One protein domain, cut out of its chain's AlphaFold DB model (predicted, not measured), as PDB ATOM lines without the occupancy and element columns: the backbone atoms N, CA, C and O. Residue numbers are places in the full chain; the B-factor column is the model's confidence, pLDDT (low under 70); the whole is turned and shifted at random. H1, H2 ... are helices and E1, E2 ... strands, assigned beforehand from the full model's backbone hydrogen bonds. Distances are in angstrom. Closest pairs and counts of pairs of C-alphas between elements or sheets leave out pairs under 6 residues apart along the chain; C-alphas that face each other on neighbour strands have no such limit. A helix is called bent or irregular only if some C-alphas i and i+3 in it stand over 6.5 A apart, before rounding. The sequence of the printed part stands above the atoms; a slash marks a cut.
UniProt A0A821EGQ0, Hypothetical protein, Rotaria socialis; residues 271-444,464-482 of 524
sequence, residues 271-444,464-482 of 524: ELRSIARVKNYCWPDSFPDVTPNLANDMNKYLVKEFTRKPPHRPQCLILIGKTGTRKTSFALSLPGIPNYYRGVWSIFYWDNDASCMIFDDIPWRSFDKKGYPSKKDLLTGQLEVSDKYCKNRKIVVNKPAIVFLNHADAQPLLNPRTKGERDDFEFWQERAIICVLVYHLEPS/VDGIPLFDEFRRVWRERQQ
ATOM      1  N   GLU A 271     230.267 181.934 234.599       49.69
ATOM      2  CA  GLU A 271     231.704 181.829 234.321       49.69
ATOM      3  C   GLU A 271     232.455 181.216 235.518       49.69
ATOM      4  O   GLU A 271     233.270 180.311 235.364       49.69
ATOM      5  N   LEU A 272     232.101 181.608 236.746       43.72
ATOM      6  CA  LEU A 272     232.650 180.994 237.959       43.72
ATOM      7  C   LEU A 272     232.202 179.533 238.169       43.72
ATOM      8  O   LEU A 272     232.865 178.810 238.913       43.72
ATOM      9  N   ARG A 273     231.111 179.071 237.529       45.19
ATOM     10  CA  ARG A 273     230.682 177.655 237.578       45.19
ATOM     11  C   ARG A 273     231.596 176.737 236.765       45.19
ATOM     12  O   ARG A 273     231.664 175.556 237.092       45.19
ATOM     13  N   SER A 274     232.251 177.231 235.710       45.12
ATOM     14  CA  SER A 274     233.000 176.379 234.773       45.12
ATOM     15  C   SER A 274     234.480 176.201 235.130       45.12
ATOM     16  O   SER A 274     235.091 175.238 234.671       45.12
ATOM     17  N   ILE A 275     235.055 177.077 235.965       42.94
ATOM     18  CA  ILE A 275     236.518 177.193 236.118       42.94
ATOM     19  C   ILE A 275     237.090 176.387 237.309       42.94
ATOM     20  O   ILE A 275     238.283 176.094 237.336       42.94
ATOM     21  N   ALA A 276     236.277 175.895 238.255       37.38
ATOM     22  CA  ALA A 276     236.758 174.943 239.271       37.38
ATOM     23  C   ALA A 276     235.636 174.063 239.849       37.38
ATOM     24  O   ALA A 276     234.460 174.260 239.558       37.38
ATOM     25  N   ARG A 277     235.982 173.148 240.775       42.97
ATOM     26  CA  ARG A 277     235.038 172.479 241.706       42.97
ATOM     27  C   ARG A 277     234.365 173.481 242.677       42.97
ATOM     28  O   ARG A 277     234.100 173.148 243.830       42.97
ATOM     29  N   VAL A 278     234.135 174.720 242.238       41.56
ATOM     30  CA  VAL A 278     233.445 175.772 242.973       41.56
ATOM     31  C   VAL A 278     231.993 175.353 243.079       41.56
ATOM     32  O   VAL A 278     231.250 175.343 242.097       41.56
ATOM     33  N   LYS A 279     231.574 174.981 244.281       45.00
ATOM     34  CA  LYS A 279     230.162 174.766 244.538       45.00
ATOM     35  C   LYS A 279     229.564 176.127 244.915       45.00
ATOM     36  O   LYS A 279     229.982 176.764 245.880       45.00
ATOM     37  N   ASN A 280     228.662 176.619 244.068       36.09
ATOM     38  CA  ASN A 280     227.997 177.911 244.236       36.09
ATOM     39  C   ASN A 280     226.760 177.757 245.103       36.09
ATOM     40  O   ASN A 280     225.954 176.859 244.854       36.09
ATOM     41  N   TYR A 281     226.580 178.659 246.067       44.28
ATOM     42  CA  TYR A 281     225.482 178.541 247.004       44.28
ATOM     43  C   TYR A 281     224.904 179.900 247.429       44.28
ATOM     44  O   TYR A 281     225.590 180.920 247.502       44.28
ATOM     45  N   CYS A 282     223.599 179.931 247.675       39.94
ATOM     46  CA  CYS A 282     222.889 181.136 248.096       39.94
ATOM     47  C   CYS A 282     222.573 181.058 249.591       39.94
ATOM     48  O   CYS A 282     222.251 179.981 250.099       39.94
ATOM     49  N   TRP A 283     222.672 182.196 250.280       36.66
ATOM     50  CA  TRP A 283     222.286 182.338 251.682       36.66
ATOM     51  C   TRP A 283     221.057 183.255 251.755       36.66
ATOM     52  O   TRP A 283     221.182 184.424 251.380       36.66
ATOM     53  N   PRO A 284     219.880 182.769 252.182       34.66
ATOM     54  CA  PRO A 284     218.724 183.629 252.418       34.66
ATOM     55  C   PRO A 284     218.769 184.292 253.809       34.66
ATOM     56  O   PRO A 284     219.376 183.770 254.746       34.66
ATOM     57  N   ASP A 285     218.084 185.435 253.946       38.28
ATOM     58  CA  ASP A 285     217.950 186.242 255.179       38.28
ATOM     59  C   ASP A 285     217.191 185.546 256.323       38.28
ATOM     60  O   ASP A 285     217.240 185.956 257.485       38.28
ATOM     61  N   SER A 286     216.556 184.419 256.020       38.53
ATOM     62  CA  SER A 286     216.119 183.437 257.001       38.53
ATOM     63  C   SER A 286     216.824 182.112 256.700       38.53
ATOM     64  O   SER A 286     217.136 181.792 255.557       38.53
ATOM     65  N   PHE A 287     217.075 181.311 257.732       39.84
ATOM     66  CA  PHE A 287     217.761 180.020 257.625       39.84
ATOM     67  C   PHE A 287     217.045 178.853 256.870       39.84
ATOM     68  O   PHE A 287     217.591 177.755 256.979       39.84
ATOM     69  N   PRO A 288     215.902 178.948 256.134       35.56
ATOM     70  CA  PRO A 288     215.323 177.741 255.539       35.56
ATOM     71  C   PRO A 288     215.875 177.289 254.180       35.56
ATOM     72  O   PRO A 288     215.867 176.088 253.950       35.56
ATOM     73  N   ASP A 289     216.409 178.161 253.317       37.50
ATOM     74  CA  ASP A 289     216.738 177.771 251.926       37.50
ATOM     75  C   ASP A 289     218.214 177.954 251.552       37.50
ATOM     76  O   ASP A 289     218.583 178.349 250.443       37.50
ATOM     77  N   VAL A 290     219.107 177.612 252.479       44.78
ATOM     78  CA  VAL A 290     220.446 177.186 252.068       44.78
ATOM     79  C   VAL A 290     220.239 175.922 251.237       44.78
ATOM     80  O   VAL A 290     219.721 174.944 251.775       44.78
ATOM     81  N   THR A 291     220.619 175.910 249.947       51.16
ATOM     82  CA  THR A 291     220.515 174.684 249.128       51.16
ATOM     83  C   THR A 291     221.055 173.520 249.962       51.16
ATOM     84  O   THR A 291     222.184 173.655 250.451       51.16
ATOM     85  N   PRO A 292     220.309 172.417 250.160       60.16
ATOM     86  CA  PRO A 292     220.668 171.375 251.126       60.16
ATOM     87  C   PRO A 292     222.126 170.913 250.994       60.16
ATOM     88  O   PRO A 292     222.795 170.595 251.971       60.16
ATOM     89  N   ASN A 293     222.663 170.975 249.776       72.25
ATOM     90  CA  ASN A 293     224.041 170.641 249.450       72.25
ATOM     91  C   ASN A 293     225.102 171.577 250.070       72.25
ATOM     92  O   ASN A 293     226.151 171.069 250.452       72.25
ATOM     93  N   LEU A 294     224.867 172.893 250.212       73.06
ATOM     94  CA  LEU A 294     225.821 173.809 250.873       73.06
ATOM     95  C   LEU A 294     225.920 173.494 252.351       73.06
ATOM     96  O   LEU A 294     227.014 173.299 252.871       73.06
ATOM     97  N   ALA A 295     224.760 173.459 253.013       78.88
ATOM     98  CA  ALA A 295     224.682 173.173 254.433       78.88
ATOM     99  C   ALA A 295     225.326 171.814 254.705       78.88
ATOM    100  O   ALA A 295     226.142 171.696 255.611       78.88
ATOM    101  N   ASN A 296     225.055 170.813 253.864       84.06
ATOM    102  CA  ASN A 296     225.662 169.495 253.989       84.06
ATOM    103  C   ASN A 296     227.180 169.508 253.778       84.06
ATOM    104  O   ASN A 296     227.883 168.866 254.551       84.06
ATOM    105  N   ASP A 297     227.710 170.214 252.779       83.44
ATOM    106  CA  ASP A 297     229.156 170.239 252.526       83.44
ATOM    107  C   ASP A 297     229.920 171.072 253.565       83.44
ATOM    108  O   ASP A 297     230.971 170.637 254.040       83.44
ATOM    109  N   MET A 298     229.362 172.205 254.001       88.06
ATOM    110  CA  MET A 298     229.892 172.971 255.131       88.06
ATOM    111  C   MET A 298     229.834 172.158 256.423       88.06
ATOM    112  O   MET A 298     230.826 172.090 257.139       88.06
ATOM    113  N   ASN A 299     228.719 171.490 256.716       88.56
ATOM    114  CA  ASN A 299     228.609 170.655 257.911       88.56
ATOM    115  C   ASN A 299     229.577 169.472 257.856       88.56
ATOM    116  O   ASN A 299     230.236 169.187 258.851       88.56
ATOM    117  N   LYS A 300     229.736 168.821 256.697       90.56
ATOM    118  CA  LYS A 300     230.755 167.779 256.504       90.56
ATOM    119  C   LYS A 300     232.153 168.320 256.762       90.56
ATOM    120  O   LYS A 300     232.923 167.644 257.435       90.56
ATOM    121  N   TYR A 301     232.477 169.515 256.266       92.44
ATOM    122  CA  TYR A 301     233.751 170.173 256.553       92.44
ATOM    123  C   TYR A 301     233.932 170.429 258.050       92.44
ATOM    124  O   TYR A 301     234.934 170.008 258.619       92.44
ATOM    125  N   LEU A 302     232.954 171.071 258.694       93.12
ATOM    126  CA  LEU A 302     233.014 171.416 260.113       93.12
ATOM    127  C   LEU A 302     233.177 170.163 260.973       93.12
ATOM    128  O   LEU A 302     234.090 170.093 261.790       93.12
ATOM    129  N   VAL A 303     232.353 169.140 260.743       92.81
ATOM    130  CA  VAL A 303     232.453 167.861 261.451       92.81
ATOM    131  C   VAL A 303     233.812 167.223 261.188       92.81
ATOM    132  O   VAL A 303     234.510 166.880 262.136       92.81
ATOM    133  N   LYS A 304     234.232 167.093 259.927       93.81
ATOM    134  CA  LYS A 304     235.491 166.430 259.568       93.81
ATOM    135  C   LYS A 304     236.707 167.127 260.169       93.81
ATOM    136  O   LYS A 304     237.536 166.448 260.764       93.81
ATOM    137  N   GLU A 305     236.830 168.442 260.012       93.56
ATOM    138  CA  GLU A 305     238.051 169.166 260.369       93.56
ATOM    139  C   GLU A 305     238.115 169.513 261.865       93.56
ATOM    140  O   GLU A 305     239.179 169.368 262.458       93.56
ATOM    141  N   PHE A 306     236.999 169.849 262.528       92.88
ATOM    142  CA  PHE A 306     237.007 170.121 263.978       92.88
ATOM    143  C   PHE A 306     237.013 168.848 264.836       92.88
ATOM    144  O   PHE A 306     237.321 168.906 266.027       92.88
ATOM    145  N   THR A 307     236.687 167.685 264.262       91.56
ATOM    146  CA  THR A 307     236.850 166.388 264.943       91.56
ATOM    147  C   THR A 307     238.105 165.637 264.496       91.56
ATOM    148  O   THR A 307     238.379 164.529 264.978       91.56
ATOM    149  N   ARG A 308     238.907 166.212 263.602       88.25
ATOM    150  CA  ARG A 308     240.122 165.559 263.128       88.25
ATOM    151  C   ARG A 308     241.172 165.517 264.230       88.25
ATOM    152  O   ARG A 308     241.412 166.511 264.904       88.25
ATOM    153  N   LYS A 309     241.824 164.366 264.404       86.50
ATOM    154  CA  LYS A 309     243.027 164.282 265.239       86.50
ATOM    155  C   LYS A 309     244.263 164.622 264.389       86.50
ATOM    156  O   LYS A 309     244.325 164.193 263.230       86.50
ATOM    157  N   PRO A 310     245.253 165.346 264.942       80.19
ATOM    158  CA  PRO A 310     246.590 165.428 264.354       80.19
ATOM    159  C   PRO A 310     247.144 164.014 264.086       80.19
ATOM    160  O   PRO A 310     246.759 163.081 264.794       80.19
ATOM    161  N   PRO A 311     248.022 163.812 263.085       78.94
ATOM    162  CA  PRO A 311     248.870 164.812 262.422       78.94
ATOM    163  C   PRO A 311     248.362 165.289 261.051       78.94
ATOM    164  O   PRO A 311     249.123 165.881 260.285       78.94
ATOM    165  N   HIS A 312     247.113 164.999 260.681       84.75
ATOM    166  CA  HIS A 312     246.668 165.308 259.326       84.75
ATOM    167  C   HIS A 312     246.633 166.822 259.077       84.75
ATOM    168  O   HIS A 312     246.051 167.569 259.860       84.75
ATOM    169  N   ARG A 313     247.202 167.262 257.947       86.19
ATOM    170  CA  ARG A 313     247.093 168.654 257.490       86.19
ATOM    171  C   ARG A 313     245.618 169.019 257.291       86.19
ATOM    172  O   ARG A 313     244.956 168.299 256.526       86.19
ATOM    173  N   PRO A 314     245.107 170.063 257.958       91.31
ATOM    174  CA  PRO A 314     243.710 170.445 257.847       91.31
ATOM    175  C   PRO A 314     243.401 170.990 256.451       91.31
ATOM    176  O   PRO A 314     244.297 171.423 255.722       91.31
ATOM    177  N   GLN A 315     242.131 170.933 256.064       92.69
ATOM    178  CA  GLN A 315     241.631 171.682 254.907       92.69
ATOM    179  C   GLN A 315     241.267 173.110 255.333       92.69
ATOM    180  O   GLN A 315     241.034 173.364 256.516       92.69
ATOM    181  N   CYS A 316     241.217 174.038 254.379       94.75
ATOM    182  CA  CYS A 316     240.715 175.389 254.620       94.75
ATOM    183  C   CYS A 316     239.317 175.580 254.014       94.75
ATOM    184  O   CYS A 316     238.964 174.957 253.015       94.75
ATOM    185  N   LEU A 317     238.509 176.445 254.621       95.44
ATOM    186  CA  LEU A 317     237.192 176.847 254.126       95.44
ATOM    187  C   LEU A 317     237.268 178.288 253.639       95.44
ATOM    188  O   LEU A 317     237.569 179.186 254.419       95.44
ATOM    189  N   ILE A 318     236.970 178.523 252.367       94.94
ATOM    190  CA  ILE A 318     236.921 179.866 251.792       94.94
ATOM    191  C   ILE A 318     235.462 180.287 251.673       94.94
ATOM    192  O   ILE A 318     234.694 179.657 250.950       94.94
ATOM    193  N   LEU A 319     235.090 181.367 252.355       95.31
ATOM    194  CA  LEU A 319     233.773 181.984 252.251       95.31
ATOM    195  C   LEU A 319     233.872 183.241 251.385       95.31
ATOM    196  O   LEU A 319     234.455 184.249 251.795       95.31
ATOM    197  N   ILE A 320     233.286 183.187 250.192       94.44
ATOM    198  CA  ILE A 320     233.298 184.292 249.229       94.44
ATOM    199  C   ILE A 320     231.938 184.974 249.251       94.44
ATOM    200  O   ILE A 320     230.955 184.361 248.869       94.44
ATOM    201  N   GLY A 321     231.852 186.241 249.632       93.94
ATOM    202  CA  GLY A 321     230.584 186.972 249.565       93.94
ATOM    203  C   GLY A 321     230.758 188.455 249.847       93.94
ATOM    204  O   GLY A 321     231.763 188.856 250.428       93.94
ATOM    205  N   LYS A 322     229.783 189.287 249.467       91.69
ATOM    206  CA  LYS A 322     229.802 190.739 249.749       91.69
ATOM    207  C   LYS A 322     229.876 191.043 251.254       91.69
ATOM    208  O   LYS A 322     229.544 190.198 252.089       91.69
ATOM    209  N   THR A 323     230.271 192.258 251.620       89.12
ATOM    210  CA  THR A 323     230.093 192.780 252.986       89.12
ATOM    211  C   THR A 323     228.624 192.656 253.414       89.12
ATOM    212  O   THR A 323     227.732 192.783 252.579       89.12
ATOM    213  N   GLY A 324     228.364 192.354 254.689       88.06
ATOM    214  CA  GLY A 324     227.002 192.146 255.211       88.06
ATOM    215  C   GLY A 324     226.501 190.697 255.165       88.06
ATOM    216  O   GLY A 324     225.574 190.357 255.885       88.06
ATOM    217  N   THR A 325     227.186 189.795 254.454       88.06
ATOM    218  CA  THR A 325     226.872 188.344 254.388       88.06
ATOM    219  C   THR A 325     227.057 187.574 255.705       88.06
ATOM    220  O   THR A 325     226.987 186.351 255.719       88.06
ATOM    221  N   ARG A 326     227.355 188.261 256.816       92.31
ATOM    222  CA  ARG A 326     227.590 187.670 258.146       92.31
ATOM    223  C   ARG A 326     228.672 186.575 258.195       92.31
ATOM    224  O   ARG A 326     228.707 185.811 259.153       92.31
ATOM    225  N   LYS A 327     229.606 186.539 257.228       93.31
ATOM    226  CA  LYS A 327     230.775 185.627 257.207       93.31
ATOM    227  C   LYS A 327     231.517 185.609 258.543       93.31
ATOM    228  O   LYS A 327     231.744 184.548 259.119       93.31
ATOM    229  N   THR A 328     231.832 186.799 259.052       94.38
ATOM    230  CA  THR A 328     232.542 186.990 260.317       94.38
ATOM    231  C   THR A 328     231.734 186.464 261.497       94.38
ATOM    232  O   THR A 328     232.249 185.666 262.274       94.38
ATOM    233  N   SER A 329     230.446 186.810 261.587       93.81
ATOM    234  CA  SER A 329     229.556 186.290 262.634       93.81
ATOM    235  C   SER A 329     229.440 184.765 262.592       93.81
ATOM    236  O   SER A 329     229.452 184.129 263.640       93.81
ATOM    237  N   PHE A 330     229.375 184.172 261.397       93.69
ATOM    238  CA  PHE A 330     229.352 182.721 261.231       93.69
ATOM    239  C   PHE A 330     230.625 182.070 261.782       93.69
ATOM    240  O   PHE A 330     230.519 181.191 262.636       93.69
ATOM    241  N   ALA A 331     231.819 182.503 261.367       95.06
ATOM    242  CA  ALA A 331     233.041 181.842 261.830       95.06
ATOM    243  C   ALA A 331     233.303 182.058 263.325       95.06
ATOM    244  O   ALA A 331     233.779 181.142 263.986       95.06
ATOM    245  N   LEU A 332     232.946 183.224 263.873       94.12
ATOM    246  CA  LEU A 332     233.046 183.488 265.313       94.12
ATOM    247  C   LEU A 332     232.008 182.711 266.141       94.12
ATOM    248  O   LEU A 332     232.184 182.554 267.343       94.12
ATOM    249  N   SER A 333     230.935 182.210 265.520       93.94
ATOM    250  CA  SER A 333     229.956 181.340 266.188       93.94
ATOM    251  C   SER A 333     230.420 179.885 266.325       93.94
ATOM    252  O   SER A 333     229.761 179.087 267.005       93.94
ATOM    253  N   LEU A 334     231.526 179.528 265.657       94.19
ATOM    254  CA  LEU A 334     232.127 178.204 265.751       94.19
ATOM    255  C   LEU A 334     232.764 178.005 267.130       94.19
ATOM    256  O   LEU A 334     233.188 178.962 267.772       94.19
ATOM    257  N   PRO A 335     232.816 176.761 267.618       91.94
ATOM    258  CA  PRO A 335     233.239 176.507 268.978       91.94
ATOM    259  C   PRO A 335     234.765 176.617 269.160       91.94
ATOM    260  O   PRO A 335     235.560 176.210 268.305       91.94
ATOM    261  N   GLY A 336     235.162 177.113 270.333       93.94
ATOM    262  CA  GLY A 336     236.553 177.320 270.743       93.94
ATOM    263  C   GLY A 336     237.059 178.743 270.495       93.94
ATOM    264  O   GLY A 336     236.294 179.630 270.128       93.94
ATOM    265  N   ILE A 337     238.345 178.964 270.765       95.75
ATOM    266  CA  ILE A 337     238.993 180.274 270.631       95.75
ATOM    267  C   ILE A 337     239.597 180.363 269.223       95.75
ATOM    268  O   ILE A 337     240.404 179.505 268.874       95.75
ATOM    269  N   PRO A 338     239.231 181.339 268.382       97.25
ATOM    270  CA  PRO A 338     239.847 181.487 267.071       97.25
ATOM    271  C   PRO A 338     241.119 182.340 267.132       97.25
ATOM    272  O   PRO A 338     241.150 183.381 267.786       97.25
ATOM    273  N   ASN A 339     242.120 181.982 266.330       97.50
ATOM    274  CA  ASN A 339     243.146 182.931 265.901       97.50
ATOM    275  C   ASN A 339     242.547 183.825 264.812       97.50
ATOM    276  O   ASN A 339     242.426 183.400 263.663       97.50
ATOM    277  N   TYR A 340     242.125 185.035 265.175       97.56
ATOM    278  CA  TYR A 340     241.464 185.967 264.259       97.56
ATOM    279  C   TYR A 340     242.444 187.019 263.725       97.56
ATOM    280  O   TYR A 340     243.004 187.810 264.483       97.56
ATOM    281  N   TYR A 341     242.620 187.049 262.404       97.25
ATOM    282  CA  TYR A 341     243.484 187.988 261.693       97.25
ATOM    283  C   TYR A 341     242.643 188.852 260.760       97.25
ATOM    284  O   TYR A 341     241.980 188.319 259.871       97.25
ATOM    285  N   ARG A 342     242.701 190.179 260.925       95.94
ATOM    286  CA  ARG A 342     241.978 191.132 260.073       95.94
ATOM    287  C   ARG A 342     242.931 192.100 259.385       95.94
ATOM    288  O   ARG A 342     243.618 192.860 260.064       95.94
ATOM    289  N   GLY A 343     242.989 192.079 258.055       94.56
ATOM    290  CA  GLY A 343     243.826 192.975 257.236       94.56
ATOM    291  C   GLY A 343     245.338 192.702 257.283       94.56
ATOM    292  O   GLY A 343     246.054 192.905 256.293       94.56
ATOM    293  N   VAL A 344     245.835 192.220 258.421       94.06
ATOM    294  CA  VAL A 344     247.248 191.956 258.687       94.06
ATOM    295  C   VAL A 344     247.396 190.625 259.416       94.06
ATOM    296  O   VAL A 344     246.670 190.338 260.368       94.06
ATOM    297  N   TRP A 345     248.361 189.819 258.973       94.12
ATOM    298  CA  TRP A 345     248.808 188.651 259.720       94.12
ATOM    299  C   TRP A 345     249.934 189.053 260.674       94.12
ATOM    300  O   TRP A 345     250.835 189.801 260.295       94.12
ATOM    301  N   SER A 346     249.885 188.557 261.908       92.62
ATOM    302  CA  SER A 346     250.922 188.799 262.906       92.62
ATOM    303  C   SER A 346     251.076 187.590 263.813       92.62
ATOM    304  O   SER A 346     250.099 187.045 264.328       92.62
ATOM    305  N   ILE A 347     252.327 187.212 264.050       92.56
ATOM    306  CA  ILE A 347     252.685 186.109 264.935       92.56
ATOM    307  C   ILE A 347     252.293 186.357 266.393       92.56
ATOM    308  O   ILE A 347     252.067 185.411 267.138       92.56
ATOM    309  N   PHE A 348     252.172 187.621 266.803       92.19
ATOM    310  CA  PHE A 348     251.816 187.984 268.175       92.19
ATOM    311  C   PHE A 348     250.391 187.575 268.553       92.19
ATOM    312  O   PHE A 348     250.117 187.364 269.729       92.19
ATOM    313  N   TYR A 349     249.505 187.429 267.565       93.25
ATOM    314  CA  TYR A 349     248.138 186.947 267.769       93.25
ATOM    315  C   TYR A 349     248.015 185.435 267.573       93.25
ATOM    316  O   TYR A 349     246.911 184.915 267.441       93.25
ATOM    317  N   TRP A 350     249.137 184.717 267.477       94.94
ATOM    318  CA  TRP A 350     249.115 183.268 267.399       94.94
ATOM    319  C   TRP A 350     248.892 182.656 268.781       94.94
ATOM    320  O   TRP A 350     249.784 182.677 269.630       94.94
ATOM    321  N   ASP A 351     247.733 182.034 268.962       95.81
ATOM    322  CA  ASP A 351     247.454 181.155 270.087       95.81
ATOM    323  C   ASP A 351     247.633 179.683 269.673       95.81
ATOM    324  O   ASP A 351     247.134 179.219 268.633       95.81
ATOM    325  N   ASN A 352     248.381 178.931 270.482       94.25
ATOM    326  CA  ASN A 352     248.553 177.494 270.300       94.25
ATOM    327  C   ASN A 352     247.281 176.720 270.655       94.25
ATOM    328  O   ASN A 352     247.030 175.708 269.995       94.25
ATOM    329  N   ASP A 353     246.465 177.245 271.569       95.12
ATOM    330  CA  ASP A 353     245.242 176.617 272.075       95.12
ATOM    331  C   ASP A 353     243.999 176.975 271.242       95.12
ATOM    332  O   ASP A 353     242.902 176.468 271.490       95.12
ATOM    333  N   ALA A 354     244.158 177.809 270.209       96.25
ATOM    334  CA  ALA A 354     243.064 178.144 269.308       96.25
ATOM    335  C   ALA A 354     242.462 176.899 268.618       96.25
ATOM    336  O   ALA A 354     243.171 175.984 268.194       96.25
ATOM    337  N   SER A 355     241.144 176.873 268.434       95.38
ATOM    338  CA  SER A 355     240.448 175.782 267.739       95.38
ATOM    339  C   SER A 355     240.493 175.922 266.219       95.38
ATOM    340  O   SER A 355     240.432 174.924 265.504       95.38
ATOM    341  N   CYS A 356     240.599 177.148 265.711       96.62
ATOM    342  CA  CYS A 356     240.660 177.446 264.286       96.62
ATOM    343  C   CYS A 356     241.421 178.749 264.021       96.62
ATOM    344  O   CYS A 356     241.757 179.500 264.939       96.62
ATOM    345  N   MET A 357     241.695 179.020 262.748       97.75
ATOM    346  CA  MET A 357     242.229 180.295 262.279       97.75
ATOM    347  C   MET A 357     241.204 180.964 261.374       97.75
ATOM    348  O   MET A 357     240.596 180.301 260.535       97.75
ATOM    349  N   ILE A 358     241.032 182.271 261.516       97.75
ATOM    350  CA  ILE A 358     240.111 183.068 260.715       97.75
ATOM    351  C   ILE A 358     240.904 184.208 260.082       97.75
ATOM    352  O   ILE A 358     241.549 184.987 260.780       97.75
ATOM    353  N   PHE A 359     240.835 184.307 258.760       97.44
ATOM    354  CA  PHE A 359     241.501 185.328 257.965       97.44
ATOM    355  C   PHE A 359     240.448 186.211 257.302       97.44
ATOM    356  O   PHE A 359     239.793 185.799 256.344       97.44
ATOM    357  N   ASP A 360     240.290 187.420 257.824       96.25
ATOM    358  CA  ASP A 360     239.333 188.422 257.372       96.25
ATOM    359  C   ASP A 360     240.067 189.557 256.651       96.25
ATOM    360  O   ASP A 360     241.053 190.092 257.155       96.25
ATOM    361  N   ASP A 361     239.605 189.923 255.458       93.06
ATOM    362  CA  ASP A 361     240.140 191.061 254.695       93.06
ATOM    363  C   ASP A 361     241.670 191.018 254.468       93.06
ATOM    364  O   ASP A 361     242.357 192.036 254.390       93.06
ATOM    365  N   ILE A 362     242.246 189.815 254.402       94.44
ATOM    366  CA  ILE A 362     243.675 189.636 254.152       94.44
ATOM    367  C   ILE A 362     243.970 189.927 252.673       94.44
ATOM    368  O   ILE A 362     243.312 189.374 251.789       94.44
ATOM    369  N   PRO A 363     244.992 190.743 252.355       92.12
ATOM    370  CA  PRO A 363     245.306 191.120 250.981       92.12
ATOM    371  C   PRO A 363     246.082 190.003 250.266       92.12
ATOM    372  O   PRO A 363     247.276 190.124 249.997       92.12
ATOM    373  N   TRP A 364     245.402 188.905 249.933       90.25
ATOM    374  CA  TRP A 364     246.013 187.688 249.376       90.25
ATOM    375  C   TRP A 364     246.817 187.909 248.085       90.25
ATOM    376  O   TRP A 364     247.764 187.171 247.823       90.25
ATOM    377  N   ARG A 365     246.493 188.945 247.299       87.56
ATOM    378  CA  ARG A 365     247.236 189.319 246.076       87.56
ATOM    379  C   ARG A 365     248.619 189.902 246.355       87.56
ATOM    380  O   ARG A 365     249.524 189.766 245.541       87.56
ATOM    381  N   SER A 366     248.767 190.610 247.470       89.81
ATOM    382  CA  SER A 366     250.026 191.232 247.882       89.81
ATOM    383  C   SER A 366     250.603 190.563 249.125       89.81
ATOM    384  O   SER A 366     251.460 191.149 249.777       89.81
ATOM    385  N   PHE A 367     250.158 189.340 249.429       89.44
ATOM    386  CA  PHE A 367     250.548 188.606 250.629       89.44
ATOM    387  C   PHE A 367     252.071 188.463 250.720       89.44
ATOM    388  O   PHE A 367     252.681 188.914 251.686       89.44
ATOM    389  N   ASP A 368     252.685 187.977 249.642       87.88
ATOM    390  CA  ASP A 368     254.132 187.762 249.570       87.88
ATOM    391  C   ASP A 368     254.892 189.098 249.528       87.88
ATOM    392  O   ASP A 368     255.922 189.269 250.174       87.88
ATOM    393  N   LYS A 369     254.329 190.111 248.849       90.38
ATOM    394  CA  LYS A 369     254.900 191.472 248.786       90.38
ATOM    395  C   LYS A 369     254.923 192.171 250.147       90.38
ATOM    396  O   LYS A 369     255.739 193.061 250.352       90.38
ATOM    397  N   LYS A 370     254.025 191.793 251.061       90.38
ATOM    398  CA  LYS A 370     253.991 192.300 252.438       90.38
ATOM    399  C   LYS A 370     254.967 191.570 253.369       90.38
ATOM    400  O   LYS A 370     255.012 191.900 254.549       90.38
ATOM    401  N   GLY A 371     255.743 190.612 252.856       90.31
ATOM    402  CA  GLY A 371     256.683 189.827 253.654       90.31
ATOM    403  C   GLY A 371     255.992 188.841 254.594       90.31
ATOM    404  O   GLY A 371     256.573 188.445 255.602       90.31
ATOM    405  N   TYR A 372     254.742 188.472 254.303       91.81
ATOM    406  CA  TYR A 372     254.067 187.426 255.054       91.81
ATOM    407  C   TYR A 372     254.611 186.039 254.672       91.81
ATOM    408  O   TYR A 372     255.216 185.888 253.609       91.81
ATOM    409  N   PRO A 373     254.403 185.015 255.520       92.00
ATOM    410  CA  PRO A 373     254.823 183.655 255.205       92.00
ATOM    411  C   PRO A 373     254.172 183.114 253.928       92.00
ATOM    412  O   PRO A 373     253.156 183.622 253.467       92.00
ATOM    413  N   SER A 374     254.699 182.015 253.396       92.12
ATOM    414  CA  SER A 374     254.032 181.274 252.319       92.12
ATOM    415  C   SER A 374     252.579 180.952 252.695       92.12
ATOM    416  O   SER A 374     252.307 180.418 253.775       92.12
ATOM    417  N   LYS A 375     251.631 181.236 251.789       92.31
ATOM    418  CA  LYS A 375     250.194 180.945 251.984       92.31
ATOM    419  C   LYS A 375     249.966 179.468 252.318       92.31
ATOM    420  O   LYS A 375     249.138 179.147 253.170       92.31
ATOM    421  N   LYS A 376     250.733 178.572 251.681       90.94
ATOM    422  CA  LYS A 376     250.638 177.117 251.882       90.94
ATOM    423  C   LYS A 376     251.014 176.730 253.312       90.94
ATOM    424  O   LYS A 376     250.291 175.960 253.955       90.94
ATOM    425  N   ASP A 377     252.096 177.321 253.813       91.81
ATOM    426  CA  ASP A 377     252.602 177.071 255.162       91.81
ATOM    427  C   ASP A 377     251.692 177.673 256.223       91.81
ATOM    428  O   ASP A 377     251.386 177.009 257.212       91.81
ATOM    429  N   LEU A 378     251.170 178.873 255.961       93.25
ATOM    430  CA  LEU A 378     250.252 179.563 256.858       93.25
ATOM    431  C   LEU A 378     248.927 178.830 257.062       93.25
ATOM    432  O   LEU A 378     248.362 178.890 258.149       93.25
ATOM    433  N   LEU A 379     248.412 178.170 256.027       92.50
ATOM    434  CA  LEU A 379     247.087 177.553 256.083       92.50
ATOM    435  C   LEU A 379     247.133 176.078 256.470       92.50
ATOM    436  O   LEU A 379     246.173 175.581 257.053       92.50
ATOM    437  N   THR A 380     248.207 175.364 256.121       86.69
ATOM    438  CA  THR A 380     248.227 173.893 256.226       86.69
ATOM    439  C   THR A 380     249.590 173.281 256.564       86.69
ATOM    440  O   THR A 380     249.705 172.052 256.581       86.69
ATOM    441  N   GLY A 381     250.635 174.091 256.765       88.06
ATOM    442  CA  GLY A 381     252.020 173.617 256.805       88.06
ATOM    443  C   GLY A 381     252.760 173.892 258.111       88.06
ATOM    444  O   GLY A 381     252.207 173.813 259.208       88.06
ATOM    445  N   GLN A 382     254.063 174.129 257.990       91.44
ATOM    446  CA  GLN A 382     254.930 174.485 259.108       91.44
ATOM    447  C   GLN A 382     255.499 175.870 258.836       91.44
ATOM    448  O   GLN A 382     256.137 176.101 257.816       91.44
ATOM    449  N   LEU A 383     255.243 176.787 259.756       93.12
ATOM    450  CA  LEU A 383     255.731 178.152 259.700       93.12
ATOM    451  C   LEU A 383     257.017 178.247 260.510       93.12
ATOM    452  O   LEU A 383     257.008 178.045 261.725       93.12
ATOM    453  N   GLU A 384     258.119 178.600 259.863       92.12
ATOM    454  CA  GLU A 384     259.291 179.098 260.572       92.12
ATOM    455  C   GLU A 384     259.193 180.615 260.634       92.12
ATOM    456  O   GLU A 384     259.333 181.307 259.627       92.12
ATOM    457  N   VAL A 385     258.892 181.134 261.822       87.31
ATOM    458  CA  VAL A 385     258.751 182.574 262.024       87.31
ATOM    459  C   VAL A 385     259.972 183.068 262.777       87.31
ATOM    460  O   VAL A 385     260.255 182.638 263.899       87.31
ATOM    461  N   SER A 386     260.699 183.967 262.124       86.12
ATOM    462  CA  SER A 386     261.738 184.781 262.741       86.12
ATOM    463  C   SER A 386     261.191 186.192 262.890       86.12
ATOM    464  O   SER A 386     260.607 186.741 261.959       86.12
ATOM    465  N   ASP A 387     261.330 186.759 264.080       81.75
ATOM    466  CA  ASP A 387     261.068 188.174 264.313       81.75
ATOM    467  C   ASP A 387     262.365 188.779 264.843       81.75
ATOM    468  O   ASP A 387     263.101 188.126 265.584       81.75
ATOM    469  N   LYS A 388     262.649 190.032 264.494       84.69
ATOM    470  CA  LYS A 388     263.839 190.761 264.946       84.69
ATOM    471  C   LYS A 388     263.991 190.718 266.472       84.69
ATOM    472  O   LYS A 388     265.112 190.747 266.974       84.69
ATOM    473  N   TYR A 389     262.872 190.639 267.193       85.12
ATOM    474  CA  TYR A 389     262.828 190.651 268.656       85.12
ATOM    475  C   TYR A 389     262.477 189.300 269.295       85.12
ATOM    476  O   TYR A 389     262.497 189.191 270.521       85.12
ATOM    477  N   CYS A 390     262.189 188.259 268.506       80.12
ATOM    478  CA  CYS A 390     261.872 186.931 269.033       80.12
ATOM    479  C   CYS A 390     262.833 185.880 268.474       80.12
ATOM    480  O   CYS A 390     263.141 185.863 267.289       80.12
ATOM    481  N   LYS A 391     263.264 184.933 269.319       89.38
ATOM    482  CA  LYS A 391     263.972 183.737 268.837       89.38
ATOM    483  C   LYS A 391     263.132 183.052 267.759       89.38
ATOM    484  O   LYS A 391     261.914 182.977 267.916       89.38
ATOM    485  N   ASN A 392     263.787 182.514 266.732       91.38
ATOM    486  CA  ASN A 392     263.128 181.736 265.686       91.38
ATOM    487  C   ASN A 392     262.257 180.647 266.320       91.38
ATOM    488  O   ASN A 392     262.732 179.858 267.144       91.38
ATOM    489  N   ARG A 393     260.976 180.621 265.953       92.06
ATOM    490  CA  ARG A 393     260.010 179.623 266.420       92.06
ATOM    491  C   ARG A 393     259.493 178.846 265.224       92.06
ATOM    492  O   ARG A 393     259.125 179.430 264.208       92.06
ATOM    493  N   LYS A 394     259.435 177.524 265.376       94.06
ATOM    494  CA  LYS A 394     258.725 176.652 264.443       94.06
ATOM    495  C   LYS A 394     257.306 176.469 264.951       94.06
ATOM    496  O   LYS A 394     257.106 176.003 266.071       94.06
ATOM    497  N   ILE A 395     256.337 176.851 264.138       93.75
ATOM    498  CA  ILE A 395     254.917 176.715 264.421       93.75
ATOM    499  C   ILE A 395     254.344 175.685 263.466       93.75
ATOM    500  O   ILE A 395     254.401 175.836 262.249       93.75
ATOM    501  N   VAL A 396     253.772 174.626 264.025       93.06
ATOM    502  CA  VAL A 396     253.051 173.630 263.238       93.06
ATOM    503  C   VAL A 396     251.615 174.113 263.073       93.06
ATOM    504  O   VAL A 396     250.871 174.201 264.050       93.06
ATOM    505  N   VAL A 397     251.219 174.417 261.840       93.12
ATOM    506  CA  VAL A 397     249.847 174.805 261.517       93.12
ATOM    507  C   VAL A 397     249.009 173.544 261.341       93.12
ATOM    508  O   VAL A 397     248.953 172.932 260.277       93.12
ATOM    509  N   ASN A 398     248.347 173.139 262.420       93.12
ATOM    510  CA  ASN A 398     247.466 171.971 262.468       93.12
ATOM    511  C   ASN A 398     246.001 172.338 262.763       93.12
ATOM    512  O   ASN A 398     245.218 171.470 263.147       93.12
ATOM    513  N   LYS A 399     245.633 173.612 262.593       94.19
ATOM    514  CA  LYS A 399     244.297 174.145 262.882       94.19
ATOM    515  C   LYS A 399     243.505 174.370 261.590       94.19
ATOM    516  O   LYS A 399     244.091 174.860 260.624       94.19
ATOM    517  N   PRO A 400     242.195 174.064 261.545       95.56
ATOM    518  CA  PRO A 400     241.360 174.416 260.401       95.56
ATOM    519  C   PRO A 400     241.375 175.926 260.168       95.56
ATOM    520  O   PRO A 400     241.264 176.713 261.109       95.56
ATOM    521  N   ALA A 401     241.499 176.321 258.904       96.56
ATOM    522  CA  ALA A 401     241.535 177.718 258.496       96.56
ATOM    523  C   ALA A 401     240.221 178.119 257.825       96.56
ATOM    524  O   ALA A 401     239.659 177.355 257.041       96.56
ATOM    525  N   ILE A 402     239.747 179.329 258.095       97.00
ATOM    526  CA  ILE A 402     238.583 179.927 257.448       97.00
ATOM    527  C   ILE A 402     239.023 181.256 256.848       97.00
ATOM    528  O   ILE A 402     239.514 182.130 257.556       97.00
ATOM    529  N   VAL A 403     238.869 181.403 255.539       96.88
ATOM    530  CA  VAL A 403     239.298 182.580 254.787       96.88
ATOM    531  C   VAL A 403     238.073 183.304 254.262       96.88
ATOM    532  O   VAL A 403     237.230 182.704 253.596       96.88
ATOM    533  N   PHE A 404     237.969 184.598 254.536       96.38
ATOM    534  CA  PHE A 404     236.914 185.437 253.988       96.38
ATOM    535  C   PHE A 404     237.423 186.235 252.807       96.38
ATOM    536  O   PHE A 404     238.493 186.839 252.860       96.38
ATOM    537  N   LEU A 405     236.613 186.268 251.756       95.06
ATOM    538  CA  LEU A 405     236.890 187.053 250.566       95.06
ATOM    539  C   LEU A 405     235.636 187.794 250.133       95.06
ATOM    540  O   LEU A 405     234.522 187.260 250.186       95.06
ATOM    541  N   ASN A 406     235.824 189.009 249.632       93.25
ATOM    542  CA  ASN A 406     234.821 189.631 248.784       93.25
ATOM    543  C   ASN A 406     234.966 189.104 247.351       93.25
ATOM    544  O   ASN A 406     236.007 188.577 246.960       93.25
ATOM    545  N   HIS A 407     233.929 189.281 246.529       88.62
ATOM    546  CA  HIS A 407     233.960 188.818 245.137       88.62
ATOM    547  C   HIS A 407     235.126 189.406 244.332       88.62
ATOM    548  O   HIS A 407     235.688 188.706 243.496       88.62
ATOM    549  N   ALA A 408     235.497 190.668 244.576       89.19
ATOM    550  CA  ALA A 408     236.616 191.312 243.889       89.19
ATOM    551  C   ALA A 408     237.960 190.654 244.246       89.19
ATOM    552  O   ALA A 408     238.786 190.399 243.366       89.19
ATOM    553  N   ASP A 409     238.152 190.315 245.519       89.44
ATOM    554  CA  ASP A 409     239.388 189.713 246.022       89.44
ATOM    555  C   ASP A 409     239.501 188.236 245.654       89.44
ATOM    556  O   ASP A 409     240.608 187.738 245.473       89.44
ATOM    557  N   ALA A 410     238.366 187.561 245.461       89.69
ATOM    558  CA  ALA A 410     238.312 186.177 245.012       89.69
ATOM    559  C   ALA A 410     238.635 185.993 243.521       89.69
ATOM    560  O   ALA A 410     238.997 184.893 243.123       89.69
ATOM    561  N   GLN A 411     238.544 187.032 242.683       87.44
ATOM    562  CA  GLN A 411     238.765 186.896 241.233       87.44
ATOM    563  C   GLN A 411     240.080 186.197 240.839       87.44
ATOM    564  O   GLN A 411     240.008 185.288 240.025       87.44
ATOM    565  N   PRO A 412     241.258 186.522 241.401       84.62
ATOM    566  CA  PRO A 412     242.505 185.840 241.040       84.62
ATOM    567  C   PRO A 412     242.561 184.397 241.541       84.62
ATOM    568  O   PRO A 412     243.238 183.568 240.951       84.62
ATOM    569  N   LEU A 413     241.849 184.109 242.636       82.94
ATOM    570  CA  LEU A 413     241.740 182.769 243.208       82.94
ATOM    571  C   LEU A 413     240.789 181.876 242.422       82.94
ATOM    572  O   LEU A 413     240.847 180.666 242.567       82.94
ATOM    573  N   LEU A 414     239.882 182.460 241.645       83.69
ATOM    574  CA  LEU A 414     238.958 181.714 240.798       83.69
ATOM    575  C   LEU A 414     239.465 181.663 239.356       83.69
ATOM    576  O   LEU A 414     239.314 180.642 238.704       83.69
ATOM    577  N   ASN A 415     240.113 182.736 238.898       87.12
ATOM    578  CA  ASN A 415     240.579 182.937 237.531       87.12
ATOM    579  C   ASN A 415     242.061 183.363 237.541       87.12
ATOM    580  O   ASN A 415     242.356 184.555 237.376       87.12
ATOM    581  N   PRO A 416     243.002 182.425 237.752       87.56
ATOM    582  CA  PRO A 416     244.426 182.738 237.816       87.56
ATOM    583  C   PRO A 416     244.960 183.193 236.449       87.56
ATOM    584  O   PRO A 416     244.838 182.484 235.447       87.56
ATOM    585  N   ARG A 417     245.575 184.379 236.388       88.56
ATOM    586  CA  ARG A 417     246.101 184.976 235.143       88.56
ATOM    587  C   ARG A 417     247.610 184.831 235.022       88.56
ATOM    588  O   ARG A 417     248.123 184.623 233.926       88.56
ATOM    589  N   THR A 418     248.319 184.935 236.138       88.75
ATOM    590  CA  THR A 418     249.782 184.815 236.195       88.75
ATOM    591  C   THR A 418     250.210 183.404 236.596       88.75
ATOM    592  O   THR A 418     249.435 182.657 237.188       88.75
ATOM    593  N   LYS A 419     251.464 183.028 236.307       88.38
ATOM    594  CA  LYS A 419     252.018 181.732 236.739       88.38
ATOM    595  C   LYS A 419     251.915 181.543 238.260       88.38
ATOM    596  O   LYS A 419     251.420 180.516 238.699       88.38
ATOM    597  N   GLY A 420     252.284 182.561 239.042       84.88
ATOM    598  CA  GLY A 420     252.178 182.503 240.504       84.88
ATOM    599  C   GLY A 420     250.739 182.318 240.999       84.88
ATOM    600  O   GLY A 420     250.501 181.558 241.929       84.88
ATOM    601  N   GLU A 421     249.756 182.937 240.336       87.19
ATOM    602  CA  GLU A 421     248.340 182.714 240.660       87.19
ATOM    603  C   GLU A 421     247.876 181.288 240.323       87.19
ATOM    604  O   GLU A 421     247.009 180.768 241.019       87.19
ATOM    605  N   ARG A 422     248.437 180.636 239.293       88.25
ATOM    606  CA  ARG A 422     248.117 179.233 238.963       88.25
ATOM    607  C   ARG A 422     248.662 178.271 240.018       88.25
ATOM    608  O   ARG A 422     247.924 177.407 240.476       88.25
ATOM    609  N   ASP A 423     249.901 178.478 240.461       86.44
ATOM    610  CA  ASP A 423     250.524 177.662 241.516       86.44
ATOM    611  C   ASP A 423     249.783 177.797 242.864       86.44
ATOM    612  O   ASP A 423     249.725 176.854 243.669       86.44
ATOM    613  N   ASP A 424     249.217 178.981 243.118       84.38
ATOM    614  CA  ASP A 424     248.297 179.227 244.226       84.38
ATOM    615  C   ASP A 424     246.961 178.512 243.997       84.38
ATOM    616  O   ASP A 424     246.479 177.817 244.890       84.38
ATOM    617  N   PHE A 425     246.358 178.667 242.816       86.94
ATOM    618  CA  PHE A 425     245.074 178.063 242.460       86.94
ATOM    619  C   PHE A 425     245.073 176.546 242.651       86.94
ATOM    620  O   PHE A 425     244.159 176.023 243.285       86.94
ATOM    621  N   GLU A 426     246.111 175.852 242.182       88.19
ATOM    622  CA  GLU A 426     246.262 174.404 242.373       88.19
ATOM    623  C   GLU A 426     246.267 174.033 243.862       88.19
ATOM    624  O   GLU A 426     245.557 173.122 244.292       88.19
ATOM    625  N   PHE A 427     246.987 174.802 244.685       86.94
ATOM    626  CA  PHE A 427     246.979 174.600 246.132       86.94
ATOM    627  C   PHE A 427     245.579 174.772 246.732       86.94
ATOM    628  O   PHE A 427     245.138 173.933 247.525       86.94
ATOM    629  N   TRP A 428     244.863 175.832 246.351       85.50
ATOM    630  CA  TRP A 428     243.500 176.055 246.827       85.50
ATOM    631  C   TRP A 428     242.550 174.958 246.341       85.50
ATOM    632  O   TRP A 428     241.715 174.493 247.109       85.50
ATOM    633  N   GLN A 429     242.698 174.474 245.113       85.75
ATOM    634  CA  GLN A 429     241.846 173.422 244.564       85.75
ATOM    635  C   GLN A 429     242.013 172.082 245.301       85.75
ATOM    636  O   GLN A 429     241.036 171.350 245.487       85.75
ATOM    637  N   GLU A 430     243.228 171.758 245.743       85.88
ATOM    638  CA  GLU A 430     243.508 170.526 246.487       85.88
ATOM    639  C   GLU A 430     243.124 170.611 247.969       85.88
ATOM    640  O   GLU A 430     242.737 169.608 248.584       85.88
ATOM    641  N   ARG A 431     243.282 171.792 248.578       87.88
ATOM    642  CA  ARG A 431     243.252 171.950 250.041       87.88
ATOM    643  C   ARG A 431     242.088 172.773 250.565       87.88
ATOM    644  O   ARG A 431     241.842 172.721 251.771       87.88
ATOM    645  N   ALA A 432     241.366 173.471 249.698       89.38
ATOM    646  CA  ALA A 432     240.280 174.346 250.087       89.38
ATOM    647  C   ALA A 432     238.910 173.799 249.705       89.38
ATOM    648  O   ALA A 432     238.707 173.201 248.648       89.38
ATOM    649  N   ILE A 433     237.938 174.078 250.562       88.25
ATOM    650  CA  ILE A 433     236.523 174.005 250.230       88.25
ATOM    651  C   ILE A 433     236.059 175.432 249.989       88.25
ATOM    652  O   ILE A 433     236.107 176.270 250.886       88.25
ATOM    653  N   ILE A 434     235.644 175.714 248.758       88.88
ATOM    654  CA  ILE A 434     235.195 177.042 248.349       88.88
ATOM    655  C   ILE A 434     233.674 177.085 248.438       88.88
ATOM    656  O   ILE A 434     232.984 176.346 247.734       88.88
ATOM    657  N   CYS A 435     233.164 177.971 249.285       87.94
ATOM    658  CA  CYS A 435     231.748 178.272 249.416       87.94
ATOM    659  C   CYS A 435     231.515 179.723 248.996       87.94
ATOM    660  O   CYS A 435     231.942 180.666 249.666       87.94
ATOM    661  N   VAL A 436     230.815 179.906 247.881       86.56
ATOM    662  CA  VAL A 436     230.316 181.225 247.484       86.56
ATOM    663  C   VAL A 436     229.005 181.468 248.224       86.56
ATOM    664  O   VAL A 436     228.153 180.591 248.234       86.56
ATOM    665  N   LEU A 437     228.881 182.627 248.864       84.00
ATOM    666  CA  LEU A 437     227.724 183.127 249.594       84.00
ATOM    667  C   LEU A 437     227.114 184.271 248.792       84.00
ATOM    668  O   LEU A 437     227.607 185.405 248.798       84.00
ATOM    669  N   VAL A 438     226.031 183.965 248.092       77.88
ATOM    670  CA  VAL A 438     225.249 184.968 247.372       77.88
ATOM    671  C   VAL A 438     224.141 185.470 248.294       77.88
ATOM    672  O   VAL A 438     223.293 184.687 248.717       77.88
ATOM    673  N   TYR A 439     224.166 186.768 248.606       71.44
ATOM    674  CA  TYR A 439     223.055 187.442 249.279       71.44
ATOM    675  C   TYR A 439     221.988 187.753 248.232       71.44
ATOM    676  O   TYR A 439     222.227 188.558 247.325       71.44
ATOM    677  N   HIS A 440     220.829 187.116 248.346       57.66
ATOM    678  CA  HIS A 440     219.638 187.550 247.629       57.66
ATOM    679  C   HIS A 440     218.940 188.589 248.498       57.66
ATOM    680  O   HIS A 440     218.156 188.231 249.364       57.66
ATOM    681  N   LEU A 441     219.226 189.871 248.263       48.97
ATOM    682  CA  LEU A 441     218.318 190.913 248.735       48.97
ATOM    683  C   LEU A 441     217.002 190.696 247.989       48.97
ATOM    684  O   LEU A 441     216.957 190.881 246.766       48.97
ATOM    685  N   GLU A 442     215.952 190.260 248.686       47.81
ATOM    686  CA  GLU A 442     214.627 190.319 248.088       47.81
ATOM    687  C   GLU A 442     214.329 191.791 247.753       47.81
ATOM    688  O   GLU A 442     214.492 192.665 248.608       47.81
ATOM    689  N   PRO A 443     213.869 192.108 246.526       46.06
ATOM    690  CA  PRO A 443     213.543 193.482 246.133       46.06
ATOM    691  C   PRO A 443     212.518 194.178 247.051       46.06
ATOM    692  O   PRO A 443     212.372 195.397 246.999       46.06
ATOM    693  N   SER A 444     211.796 193.410 247.872       45.03
ATOM    694  CA  SER A 444     210.776 193.850 248.825       45.03
ATOM    695  C   SER A 444     211.342 194.435 250.130       45.03
ATOM    696  O   SER A 444     210.611 195.126 250.838       45.03
ATOM    697  N   VAL A 464     219.969 164.488 262.996       52.16
ATOM    698  CA  VAL A 464     220.511 163.161 263.334       52.16
ATOM    699  C   VAL A 464     219.824 162.744 264.627       52.16
ATOM    700  O   VAL A 464     219.853 163.504 265.590       52.16
ATOM    701  N   ASP A 465     219.113 161.616 264.623       71.94
ATOM    702  CA  ASP A 465     218.342 161.127 265.780       71.94
ATOM    703  C   ASP A 465     217.362 162.163 266.378       71.94
ATOM    704  O   ASP A 465     217.129 162.219 267.582       71.94
ATOM    705  N   GLY A 466     216.782 163.020 265.528       75.44
ATOM    706  CA  GLY A 466     215.854 164.082 265.945       75.44
ATOM    707  C   GLY A 466     216.519 165.362 266.472       75.44
ATOM    708  O   GLY A 466     215.813 166.322 266.773       75.44
ATOM    709  N   ILE A 467     217.853 165.425 266.531       62.22
ATOM    710  CA  ILE A 467     218.614 166.610 266.951       62.22
ATOM    711  C   ILE A 467     219.074 167.390 265.710       62.22
ATOM    712  O   ILE A 467     219.662 166.783 264.811       62.22
ATOM    713  N   PRO A 468     218.853 168.718 265.626       74.19
ATOM    714  CA  PRO A 468     219.382 169.536 264.538       74.19
ATOM    715  C   PRO A 468     220.890 169.332 264.365       74.19
ATOM    716  O   PRO A 468     221.645 169.361 265.335       74.19
ATOM    717  N   LEU A 469     221.347 169.157 263.124       60.91
ATOM    718  CA  LEU A 469     222.729 168.756 262.823       60.91
ATOM    719  C   LEU A 469     223.802 169.663 263.468       60.91
ATOM    720  O   LEU A 469     224.870 169.200 263.864       60.91
ATOM    721  N   PHE A 470     223.511 170.960 263.594       56.69
ATOM    722  CA  PHE A 470     224.403 171.931 264.230       56.69
ATOM    723  C   PHE A 470     224.461 171.784 265.759       56.69
ATOM    724  O   PHE A 470     225.523 171.951 266.365       56.69
ATOM    725  N   ASP A 471     223.342 171.429 266.391       67.56
ATOM    726  CA  ASP A 471     223.296 171.147 267.826       67.56
ATOM    727  C   ASP A 471     224.009 169.834 268.146       67.56
ATOM    728  O   ASP A 471     224.748 169.759 269.131       67.56
ATOM    729  N   GLU A 472     223.884 168.842 267.265       69.50
ATOM    730  CA  GLU A 472     224.620 167.583 267.358       69.50
ATOM    731  C   GLU A 472     226.137 167.807 267.238       69.50
ATOM    732  O   GLU A 472     226.916 167.315 268.058       69.50
ATOM    733  N   PHE A 473     226.574 168.660 266.307       67.62
ATOM    734  CA  PHE A 473     227.969 169.101 266.232       67.62
ATOM    735  C   PHE A 473     228.440 169.766 267.539       67.62
ATOM    736  O   PHE A 473     229.501 169.419 268.069       67.62
ATOM    737  N   ARG A 474     227.643 170.683 268.112       69.12
ATOM    738  CA  ARG A 474     227.958 171.327 269.402       69.12
ATOM    739  C   ARG A 474     228.013 170.337 270.564       69.12
ATOM    740  O   ARG A 474     228.755 170.589 271.519       69.12
ATOM    741  N   ARG A 475     227.215 169.267 270.535       81.69
ATOM    742  CA  ARG A 475     227.229 168.196 271.542       81.69
ATOM    743  C   ARG A 475     228.528 167.397 271.455       81.69
ATOM    744  O   ARG A 475     229.290 167.391 272.420       81.69
ATOM    745  N   VAL A 476     228.828 166.837 270.281       70.31
ATOM    746  CA  VAL A 476     230.038 166.030 270.031       70.31
ATOM    747  C   VAL A 476     231.314 166.821 270.334       70.31
ATOM    748  O   VAL A 476     232.265 166.290 270.912       70.31
ATOM    749  N   TRP A 477     231.345 168.109 269.982       70.06
ATOM    750  CA  TRP A 477     232.485 168.968 270.292       70.06
ATOM    751  C   TRP A 477     232.676 169.161 271.804       70.06
ATOM    752  O   TRP A 477     233.791 168.999 272.301       70.06
ATOM    753  N   ARG A 478     231.600 169.446 272.554       76.56
ATOM    754  CA  ARG A 478     231.660 169.611 274.020       76.56
ATOM    755  C   ARG A 478     232.111 168.335 274.726       76.56
ATOM    756  O   ARG A 478     232.973 168.413 275.597       76.56
ATOM    757  N   GLU A 479     231.588 167.180 274.324       77.62
ATOM    758  CA  GLU A 479     231.996 165.880 274.878       77.62
ATOM    759  C   GLU A 479     233.499 165.632 274.695       77.62
ATOM    760  O   GLU A 479     234.170 165.132 275.596       77.62
ATOM    761  N   ARG A 480     234.073 166.054 273.563       67.94
ATOM    762  CA  ARG A 480     235.518 165.931 273.331       67.94
ATOM    763  C   ARG A 480     236.362 166.903 274.139       67.94
ATOM    764  O   ARG A 480     237.421 166.503 274.616       67.94
ATOM    765  N   GLN A 481     235.917 168.146 274.310       71.50
ATOM    766  CA  GLN A 481     236.604 169.092 275.199       71.50
ATOM    767  C   GLN A 481     236.627 168.567 276.640       71.50
ATOM    768  O   GLN A 481     237.638 168.664 277.334       71.50
ATOM    769  N   GLN A 482     235.546 167.912 277.068       77.94
ATOM    770  CA  GLN A 482     235.505 167.229 278.360       77.94
ATOM    771  C   GLN A 482     236.477 166.042 278.415       77.94
ATOM    772  O   GLN A 482     237.187 165.897 279.402       77.94
TER     773      GLN A 482
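This is residues 271 to 444 and 464 to 482 of the 524 residues of the protein "Hypothetical protein" of Rotaria socialis (UniProt A0A821EGQ0). A strongly twisted sheet of six parallel strands makes three layers with the helices on its two faces: H2 and H3 over one face, H5 over the other, with H6 packed crosswise on H5. H7 packs side by side on H2, clear of the sheet, and the hairpin E5-E6 lies far out at one end. The printed part has 193 residues, in the order H1 E1 H2 E2 H3 E3 E4 H4 E5 E6 E7 H5 H6 E8 H7, and the sheet runs E1 E8 E2 E7 E4 E3. The class is mixed, helices and strands; the whole is compact, radius of gyration of the C-alphas 17.3 A, spanning 53 by 47 by 28 A.

H1, residues 271 to 274, only just is on the six-stranded sheet, with 5 pairs of C-alphas within 10 A, and only grazes it. E1, residues 279 to 283, is an edge strand. H2, residues 292 to 306, has a height over the sheet of 9.4 A and runs along the strands, at 24 degrees on the local plane to E2, residues 316 to 320. H3, residues 327 to 332, is on the same face. E3, residues 338 to 342, the other edge strand, is parallel to E4, residues 356 to 360 (N 341 to O 358, 2.8 A). H4, residues 375 to 380, only grazes the sheet. E5, residues 382 to 387, and E6, residues 390 to 396, form an antiparallel hairpin (N 383 to O 395, 2.8 A). E7, residues 401 to 405, is parallel to E4 (N 402 to O 357, 2.8 A) and E2 (N 319 to O 403, 2.8 A). H5, residues 407 to 414, is on the opposite face, over E2, and irregular: C-alphas 409 and 412 are 7.0 A apart. H6, residues 419 to 431, touches H5 about perpendicular, at 90 degrees (C-alphas of Leu 413 and Phe 425 closest, 5.8 A). E8, residues 432 to 439, is parallel to E2 (N 435 to O 318, 2.8 A) and E1 (N 283 to O 438, 3.0 A). H7, residues 469 to 482, touches H2 the same way at a shallow tilt of 4 degrees (C-alphas of Val 303 and Phe 473 closest, 6.7 A). Split strand-helix-strand units, two parallel strands of one sheet that are not neighbours, with helices between them along the chain, are E1-H2-E2, with E8 between the strands in the sheet, E2-H3-E3, with E7 and E4 between them, and E7-H5-H6-E8, with E2 between them, each right-handed in its crossover. Every O i to N i+4 pair is within hydrogen-bond range in H2, H3, H4 and H7; H5 has 2 of 4, H6 8 of 9; H1 is too short.

H1 begins at C-alpha 271 (231.704, 181.829, 234.321). H2 measures 20.8 A, E8 21.7 A and H7 20.2 A, ending at C-alpha 482 (235.505, 167.229, 278.360).

The C-alphas farthest apart, of Lys 391 and Ser 444, are 57.7 A apart. Residues 445 to 463 are not printed, with 35.3 A between C-alphas 444 and 464. The links E3 to E4 and E4 to H4 are long. Mean pLDDT of the printed part is 81.8; 36 residues are under 70, among them 271 to 292 and 440 to 444.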